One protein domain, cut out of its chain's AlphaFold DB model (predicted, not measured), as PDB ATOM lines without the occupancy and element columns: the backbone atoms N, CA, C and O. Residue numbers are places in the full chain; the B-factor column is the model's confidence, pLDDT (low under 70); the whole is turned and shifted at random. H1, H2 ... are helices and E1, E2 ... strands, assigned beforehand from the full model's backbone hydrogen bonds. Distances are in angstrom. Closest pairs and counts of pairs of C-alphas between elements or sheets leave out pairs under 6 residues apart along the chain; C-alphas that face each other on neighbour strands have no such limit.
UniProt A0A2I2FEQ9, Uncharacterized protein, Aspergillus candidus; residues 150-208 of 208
ATOM      1  N   ARG A 150     153.732 174.956  75.225       61.53
ATOM      2  CA  ARG A 150     152.613 175.780  74.732       61.53
ATOM      3  C   ARG A 150     151.240 175.117  74.870       61.53
ATOM      4  O   ARG A 150     150.241 175.761  74.579       61.53
ATOM      5  N   GLN A 151     151.186 173.849  75.265       76.69
ATOM      6  CA  GLN A 151     149.956 173.090  75.441       76.69
ATOM      7  C   GLN A 151     149.711 172.618  76.878       76.69
ATOM      8  O   GLN A 151     148.599 172.178  77.157       76.69
ATOM      9  N   CYS A 152     150.707 172.660  77.768       79.00
ATOM     10  CA  CYS A 152     150.533 172.235  79.152       79.00
ATOM     11  C   CYS A 152     150.091 173.442  79.984       79.00
ATOM     12  O   CYS A 152     150.794 174.447  80.042       79.00
ATOM     13  N   THR A 153     148.922 173.351  80.610       85.12
ATOM     14  CA  THR A 153     148.332 174.419  81.435       85.12
ATOM     15  C   THR A 153     148.641 174.259  82.928       85.12
ATOM     16  O   THR A 153     148.135 175.013  83.759       85.12
ATOM     17  N   GLY A 154     149.510 173.304  83.278       89.12
ATOM     18  CA  GLY A 154     149.813 172.953  84.664       89.12
ATOM     19  C   GLY A 154     148.649 172.233  85.352       89.12
ATOM     20  O   GLY A 154     147.674 171.818  84.721       89.12
ATOM     21  N   SER A 155     148.745 172.066  86.666       90.81
ATOM     22  CA  SER A 155     147.718 171.397  87.477       90.81
ATOM     23  C   SER A 155     146.593 172.331  87.940       90.81
ATOM     24  O   SER A 155     145.605 171.872  88.509       90.81
ATOM     25  N   SER A 156     146.718 173.638  87.690       87.12
ATOM     26  CA  SER A 156     145.784 174.658  88.193       87.12
ATOM     27  C   SER A 156     144.400 174.636  87.537       87.12
ATOM     28  O   SER A 156     143.409 174.979  88.180       87.12
ATOM     29  N   GLU A 157     144.318 174.230  86.269       87.12
ATOM     30  CA  GLU A 157     143.091 174.359  85.480       87.12
ATOM     31  C   GLU A 157     142.014 173.342  85.888       87.12
ATOM     32  O   GLU A 157     140.825 173.662  85.897       87.12
ATOM     33  N   TRP A 158     142.416 172.129  86.282       85.62
ATOM     34  CA  TRP A 158     141.493 171.048  86.621       85.62
ATOM     35  C   TRP A 158     141.786 170.478  88.004       85.62
ATOM     36  O   TRP A 158     142.885 170.003  88.287       85.62
ATOM     37  N   ARG A 159     140.761 170.434  88.866       89.44
ATOM     38  CA  ARG A 159     140.877 169.782  90.177       89.44
ATOM     39  C   ARG A 159     141.220 168.305  89.991       89.44
ATOM     40  O   ARG A 159     140.539 167.597  89.246       89.44
ATOM     41  N   TYR A 160     142.222 167.840  90.732       91.94
ATOM     42  CA  TYR A 160     142.627 166.441  90.723       91.94
ATOM     43  C   TYR A 160     141.458 165.507  91.077       91.94
ATOM     44  O   TYR A 160     140.768 165.704  92.082       91.94
ATOM     45  N   ARG A 161     141.247 164.484  90.242       92.69
ATOM     46  CA  ARG A 161     140.294 163.391  90.466       92.69
ATOM     47  C   ARG A 161     140.953 162.073  90.050       92.69
ATOM     48  O   ARG A 161     141.306 161.946  88.878       92.69
ATOM     49  N   PRO A 162     141.122 161.101  90.964       93.62
ATOM     50  CA  PRO A 162     141.705 159.810  90.619       93.62
ATOM     51  C   PRO A 162     140.918 159.129  89.497       93.62
ATOM     52  O   PRO A 162     139.687 159.088  89.544       93.62
ATOM     53  N   LEU A 163     141.621 158.566  88.511       94.88
ATOM     54  CA  LEU A 163     140.981 157.713  87.511       94.88
ATOM     55  C   LEU A 163     140.498 156.433  88.202       94.88
ATOM     56  O   LEU A 163     141.252 155.806  88.949       94.88
ATOM     57  N   THR A 164     139.249 156.048  87.945       95.25
ATOM     58  CA  THR A 164     138.639 154.835  88.495       95.25
ATOM     59  C   THR A 164     138.401 153.806  87.405       95.25
ATOM     60  O   THR A 164     137.753 154.116  86.407       95.25
ATOM     61  N   GLU A 165     138.855 152.576  87.616       93.44
ATOM     62  CA  GLU A 165     138.625 151.465  86.690       93.44
ATOM     63  C   GLU A 165     137.995 150.282  87.424       93.44
ATOM     64  O   GLU A 165     138.456 149.877  88.496       93.44
ATOM     65  N   LYS A 166     136.938 149.714  86.834       94.06
ATOM     66  CA  LYS A 166     136.325 148.482  87.332       94.06
ATOM     67  C   LYS A 166     137.175 147.289  86.904       94.06
ATOM     68  O   LYS A 166     137.449 147.109  85.720       94.06
ATOM     69  N   VAL A 167     137.573 146.450  87.856       89.69
ATOM     70  CA  VAL A 167     138.420 145.289  87.563       89.69
ATOM     71  C   VAL A 167     137.556 144.128  87.072       89.69
ATOM     72  O   VAL A 167     137.039 143.346  87.871       89.69
ATOM     73  N   GLY A 168     137.416 143.994  85.752       85.81
ATOM     74  CA  GLY A 168     136.757 142.851  85.110       85.81
ATOM     75  C   GLY A 168     135.382 142.522  85.707       85.81
ATOM     76  O   GLY A 168     134.533 143.400  85.857       85.81
ATOM     77  N   GLN A 169     135.167 141.249  86.059       84.62
ATOM     78  CA  GLN A 169     133.924 140.781  86.691       84.62
ATOM     79  C   GLN A 169     133.871 140.957  88.217       84.62
ATOM     80  O   GLN A 169     132.905 140.531  88.840       84.62
ATOM     81  N   SER A 170     134.882 141.563  88.836       82.06
ATOM     82  CA  SER A 170     134.848 141.819  90.276       82.06
ATOM     83  C   SER A 170     134.109 143.121  90.599       82.06
ATOM     84  O   SER A 170     134.073 144.052  89.793       82.06
ATOM     85  N   ASP A 171     133.588 143.216  91.821       88.25
ATOM     86  CA  ASP A 171     133.035 144.463  92.372       88.25
ATOM     87  C   ASP A 171     134.125 145.424  92.878       88.25
ATOM     88  O   ASP A 171     133.837 146.474  93.451       88.25
ATOM     89  N   SER A 172     135.400 145.086  92.659       92.00
ATOM     90  CA  SER A 172     136.518 145.929  93.066       92.00
ATOM     91  C   SER A 172     136.772 147.057  92.062       92.00
ATOM     92  O   SER A 172     136.755 146.866  90.841       92.00
ATOM     93  N   THR A 173     137.029 148.251  92.597       95.12
ATOM     94  CA  THR A 173     137.390 149.445  91.826       95.12
ATOM     95  C   THR A 173     138.837 149.812  92.125       95.12
ATOM     96  O   THR A 173     139.222 149.946  93.287       95.12
ATOM     97  N   ARG A 174     139.653 149.968  91.079       94.50
ATOM     98  CA  ARG A 174     141.010 150.512  91.186       94.50
ATOM     99  C   ARG A 174     140.958 152.026  91.097       94.50
ATOM    100  O   ARG A 174     140.256 152.569  90.250       94.50
ATOM    101  N   TYR A 175     141.746 152.678  91.943       95.75
ATOM    102  CA  TYR A 175     141.920 154.124  91.962       95.75
ATOM    103  C   TYR A 175     143.367 154.443  91.594       95.75
ATOM    104  O   TYR A 175     144.290 154.083  92.325       95.75
ATOM    105  N   TYR A 176     143.576 155.116  90.468       95.31
ATOM    106  CA  TYR A 176     144.906 155.514  90.021       95.31
ATOM    107  C   TYR A 176     145.275 156.869  90.628       95.31
ATOM    108  O   TYR A 176     144.752 157.913  90.228       95.31
ATOM    109  N   GLN A 177     146.201 156.848  91.591       95.25
ATOM    110  CA  GLN A 177     146.701 158.040  92.284       95.25
ATOM    111  C   GLN A 177     147.775 158.791  91.472       95.25
ATOM    112  O   GLN A 177     148.871 159.061  91.952       95.25
ATOM    113  N   ASN A 178     147.485 159.075  90.202       94.62
ATOM    114  CA  ASN A 178     148.408 159.728  89.278       94.62
ATOM    115  C   ASN A 178     147.650 160.759  88.422       94.62
ATOM    116  O   ASN A 178     146.644 160.425  87.797       94.62
ATOM    117  N   ILE A 179     148.120 162.012  88.393       94.00
ATOM    118  CA  ILE A 179     147.510 163.090  87.594       94.00
ATOM    119  C   ILE A 179     147.618 162.828  86.089       94.00
ATOM    120  O   ILE A 179     146.665 163.093  85.366       94.00
ATOM    121  N   CYS A 180     148.706 162.208  85.626       95.25
ATOM    122  CA  CYS A 180     148.901 161.823  84.229       95.25
ATOM    123  C   CYS A 180     147.912 160.737  83.773       95.25
ATOM    124  O   CYS A 180     147.763 160.502  82.583       95.25
ATOM    125  N   SER A 181     147.205 160.068  84.690       95.00
ATOM    126  CA  SER A 181     146.123 159.146  84.323       95.00
ATOM    127  C   SER A 181     144.812 159.869  83.985       95.00
ATOM    128  O   SER A 181     143.905 159.254  83.429       95.00
ATOM    129  N   MET A 182     144.676 161.163  84.301       93.94
ATOM    130  CA  MET A 182     143.501 161.948  83.924       93.94
ATOM    131  C   MET A 182     143.570 162.338  82.442       93.94
ATOM    132  O   MET A 182     144.607 162.765  81.944       93.94
ATOM    133  N   GLN A 183     142.434 162.267  81.745       92.62
ATOM    134  CA  GLN A 183     142.334 162.539  80.307       92.62
ATOM    135  C   GLN A 183     142.959 163.871  79.823       92.62
ATOM    136  O   GLN A 183     143.631 163.832  78.794       92.62
ATOM    137  N   PRO A 184     142.816 165.028  80.507       91.44
ATOM    138  CA  PRO A 184     143.478 166.266  80.064       91.44
ATOM    139  C   PRO A 184     145.013 166.224  80.181       91.44
ATOM    140  O   PRO A 184     145.701 166.955  79.469       91.44
ATOM    141  N   TYR A 185     145.546 165.357  81.046       93.38
ATOM    142  CA  TYR A 185     146.965 165.289  81.399       93.38
ATOM    143  C   TYR A 185     147.689 164.063  80.833       93.38
ATOM    144  O   TYR A 185     148.904 163.966  80.964       93.38
ATOM    145  N   SER A 186     146.981 163.154  80.157       93.81
ATOM    146  CA  SER A 186     147.530 161.885  79.647       93.81
ATOM    147  C   SER A 186     148.632 162.026  78.599       93.81
ATOM    148  O   SER A 186     149.373 161.080  78.347       93.81
ATOM    149  N   LYS A 187     148.752 163.211  78.000       94.06
ATOM    150  CA  LYS A 187     149.777 163.564  77.012       94.06
ATOM    151  C   LYS A 187     151.011 164.251  77.607       94.06
ATOM    152  O   LYS A 187     151.904 164.592  76.841       94.06
ATOM    153  N   PHE A 188     151.044 164.485  78.919       93.50
ATOM    154  CA  PHE A 188     152.128 165.203  79.589       93.50
ATOM    155  C   PHE A 188     152.796 164.345  80.659       93.50
ATOM    156  O   PHE A 188     152.144 163.535  81.326       93.50
ATOM    157  N   SER A 189     154.095 164.560  80.863       94.00
ATOM    158  CA  SER A 189     154.807 163.997  82.008       94.00
ATOM    159  C   SER A 189     154.563 164.808  83.284       94.00
ATOM    160  O   SER A 189     154.119 165.961  83.260       94.00
ATOM    161  N   PHE A 190     154.902 164.212  84.428       93.88
ATOM    162  CA  PHE A 190     154.884 164.914  85.708       93.88
ATOM    163  C   PHE A 190     155.787 166.148  85.698       93.88
ATOM    164  O   PHE A 190     155.420 167.187  86.242       93.88
ATOM    165  N   GLU A 191     156.960 166.044  85.081       94.12
ATOM    166  CA  GLU A 191     157.944 167.121  85.026       94.12
ATOM    167  C   GLU A 191     157.442 168.292  84.184       94.12
ATOM    168  O   GLU A 191     157.668 169.440  84.556       94.12
ATOM    169  N   GLU A 192     156.724 168.021  83.093       93.00
ATOM    170  CA  GLU A 192     156.120 169.051  82.248       93.00
ATOM    171  C   GLU A 192     155.054 169.844  83.005       93.00
ATOM    172  O   GLU A 192     155.111 171.074  83.044       93.00
ATOM    173  N   ILE A 193     154.136 169.143  83.678       93.25
ATOM    174  CA  ILE A 193     153.095 169.761  84.508       93.25
ATOM    175  C   ILE A 193     153.740 170.576  85.636       93.25
ATOM    176  O   ILE A 193     153.425 171.752  85.822       93.25
ATOM    177  N   ARG A 194     154.711 169.980  86.341       92.69
ATOM    178  CA  ARG A 194     155.429 170.618  87.449       92.69
ATOM    179  C   ARG A 194     156.205 171.855  87.003       92.69
ATOM    180  O   ARG A 194     156.279 172.833  87.747       92.69
ATOM    181  N   LEU A 195     156.799 171.832  85.813       91.50
ATOM    182  CA  LEU A 195     157.535 172.973  85.276       91.50
ATOM    183  C   LEU A 195     156.600 174.160  85.013       91.50
ATOM    184  O   LEU A 195     156.938 175.283  85.391       91.50
ATOM    185  N   VAL A 196     155.417 173.919  84.439       92.00
ATOM    186  CA  VAL A 196     154.407 174.970  84.225       92.00
ATOM    187  C   VAL A 196     153.879 175.514  85.553       92.00
ATOM    188  O   VAL A 196     153.772 176.730  85.721       92.00
ATOM    189  N   ASP A 197     153.627 174.648  86.530       92.56
ATOM    190  CA  ASP A 197     153.203 175.056  87.873       92.56
ATOM    191  C   ASP A 197     154.251 175.954  88.556       92.56
ATOM    192  O   ASP A 197     153.919 176.985  89.145       92.56
ATOM    193  N   TYR A 198     155.545 175.642  88.414       92.06
ATOM    194  CA  TYR A 198     156.608 176.522  88.909       92.06
ATOM    195  C   TYR A 198     156.648 177.874  88.198       92.06
ATOM    196  O   TYR A 198     156.847 178.895  88.861       92.06
ATOM    197  N   GLN A 199     156.467 177.886  86.875       90.12
ATOM    198  CA  GLN A 199     156.483 179.107  86.066       90.12
ATOM    199  C   GLN A 199     155.284 180.018  86.363       90.12
ATOM    200  O   GLN A 199     155.430 181.237  86.355       90.12
ATOM    201  N   THR A 200     154.124 179.436  86.665       90.31
ATOM    202  CA  THR A 200     152.880 180.159  86.984       90.31
ATOM    203  C   THR A 200     152.731 180.495  88.472       90.31
ATOM    204  O   THR A 200     151.836 181.247  88.846       90.31
ATOM    205  N   GLY A 201     153.615 179.980  89.333       89.69
ATOM    206  CA  GLY A 201     153.584 180.222  90.778       89.69
ATOM    207  C   GLY A 201     152.686 179.263  91.570       89.69
ATOM    208  O   GLY A 201     152.598 179.392  92.791       89.69
ATOM    209  N   HIS A 202     152.095 178.258  90.922       89.06
ATOM    210  CA  HIS A 202     151.271 177.204  91.522       89.06
ATOM    211  C   HIS A 202     152.113 176.110  92.206       89.06
ATOM    212  O   HIS A 202     152.070 174.934  91.871       89.06
ATOM    213  N   ARG A 203     152.925 176.485  93.199       87.31
ATOM    214  CA  ARG A 203     153.898 175.562  93.825       87.31
ATOM    215  C   ARG A 203     153.303 174.620  94.866       87.31
ATOM    216  O   ARG A 203     153.941 173.637  95.233       87.31
ATOM    217  N   PHE A 204     152.134 174.965  95.391       81.19
ATOM    218  CA  PHE A 204     151.528 174.295  96.531       81.19
ATOM    219  C   PHE A 204     150.102 173.893  96.188       81.19
ATOM    220  O   PHE A 204     149.386 174.632  95.512       81.19
ATOM    221  N   ALA A 205     149.694 172.723  96.676       68.38
ATOM    222  CA  ALA A 205     148.311 172.299  96.586       68.38
ATOM    223  C   ALA A 205     147.446 173.236  97.437       68.38
ATOM    224  O   ALA A 205     147.651 173.357  98.646       68.38
ATOM    225  N   THR A 206     146.474 173.888  96.808       65.06
ATOM    226  CA  THR A 206     145.453 174.645  97.529       65.06
ATOM    227  C   THR A 206     144.416 173.656  98.043       65.06
ATOM    228  O   THR A 206     143.698 173.038  97.257       65.06
ATOM    229  N   VAL A 207     144.359 173.475  99.360       58.50
ATOM    230  CA  VAL A 207     143.305 172.687 100.003       58.50
ATOM    231  C   VAL A 207     142.154 173.644 100.298       58.50
ATOM    232  O   VAL A 207     142.293 174.518 101.153       58.50
ATOM    233  N   SER A 208     141.065 173.526  99.538       52.62
ATOM    234  CA  SER A 208     139.797 174.224  99.780       52.62
ATOM    235  C   SER A 208     138.676 173.264 100.139       52.62
ATOM    236  O   SER A 208     138.665 172.117  99.613       52.62
TER     237      SER A 208
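Overview. This is residues 150 to 208 of the 208 residues of an uncharacterized protein of Aspergillus candidus (UniProt A0A2I2FEQ9). With little regular structure, this is a two-stranded hairpin, E1 and E2, at one end of a loose body of loops, with one short helix, H1, toward the other end; residues 167 to 172 at the hairpin's tip stick out. The printed part has 59 residues, 19 of them in named elements, in the order E1, E2, H1, mixed in class, the sheet antiparallel. It is loose, with a radius of gyration of the C-alphas of 13.7 A, and only just flat, spanning 44 by 27 by 15 A.

Along the chain. E1, residues 163 to 166, begins at C-alpha 163 (140.981, 157.713, 87.511). E2 is residues 173 to 176. H1, residues 190 to 200, is 15.4 A long and ends at C-alpha 200 (152.880, 180.159, 86.984).

Arrangement. E1 and E2 form an antiparallel hairpin at 154 degrees, with N 174 and O 165 within hydrogen-bond range at 2.8 A. E1 and H1 are apart. In H1 every O i to N i+4 pair is within hydrogen-bond range.

Size, cuts and confidence. The C-alphas farthest apart, of Gln 169 and Gln 199, are 44.5 A apart. The printed part has no cut. The link from E2 to H1 is long, 13 residues. Residue 150 and residues 205 to 208 have pLDDT under 70.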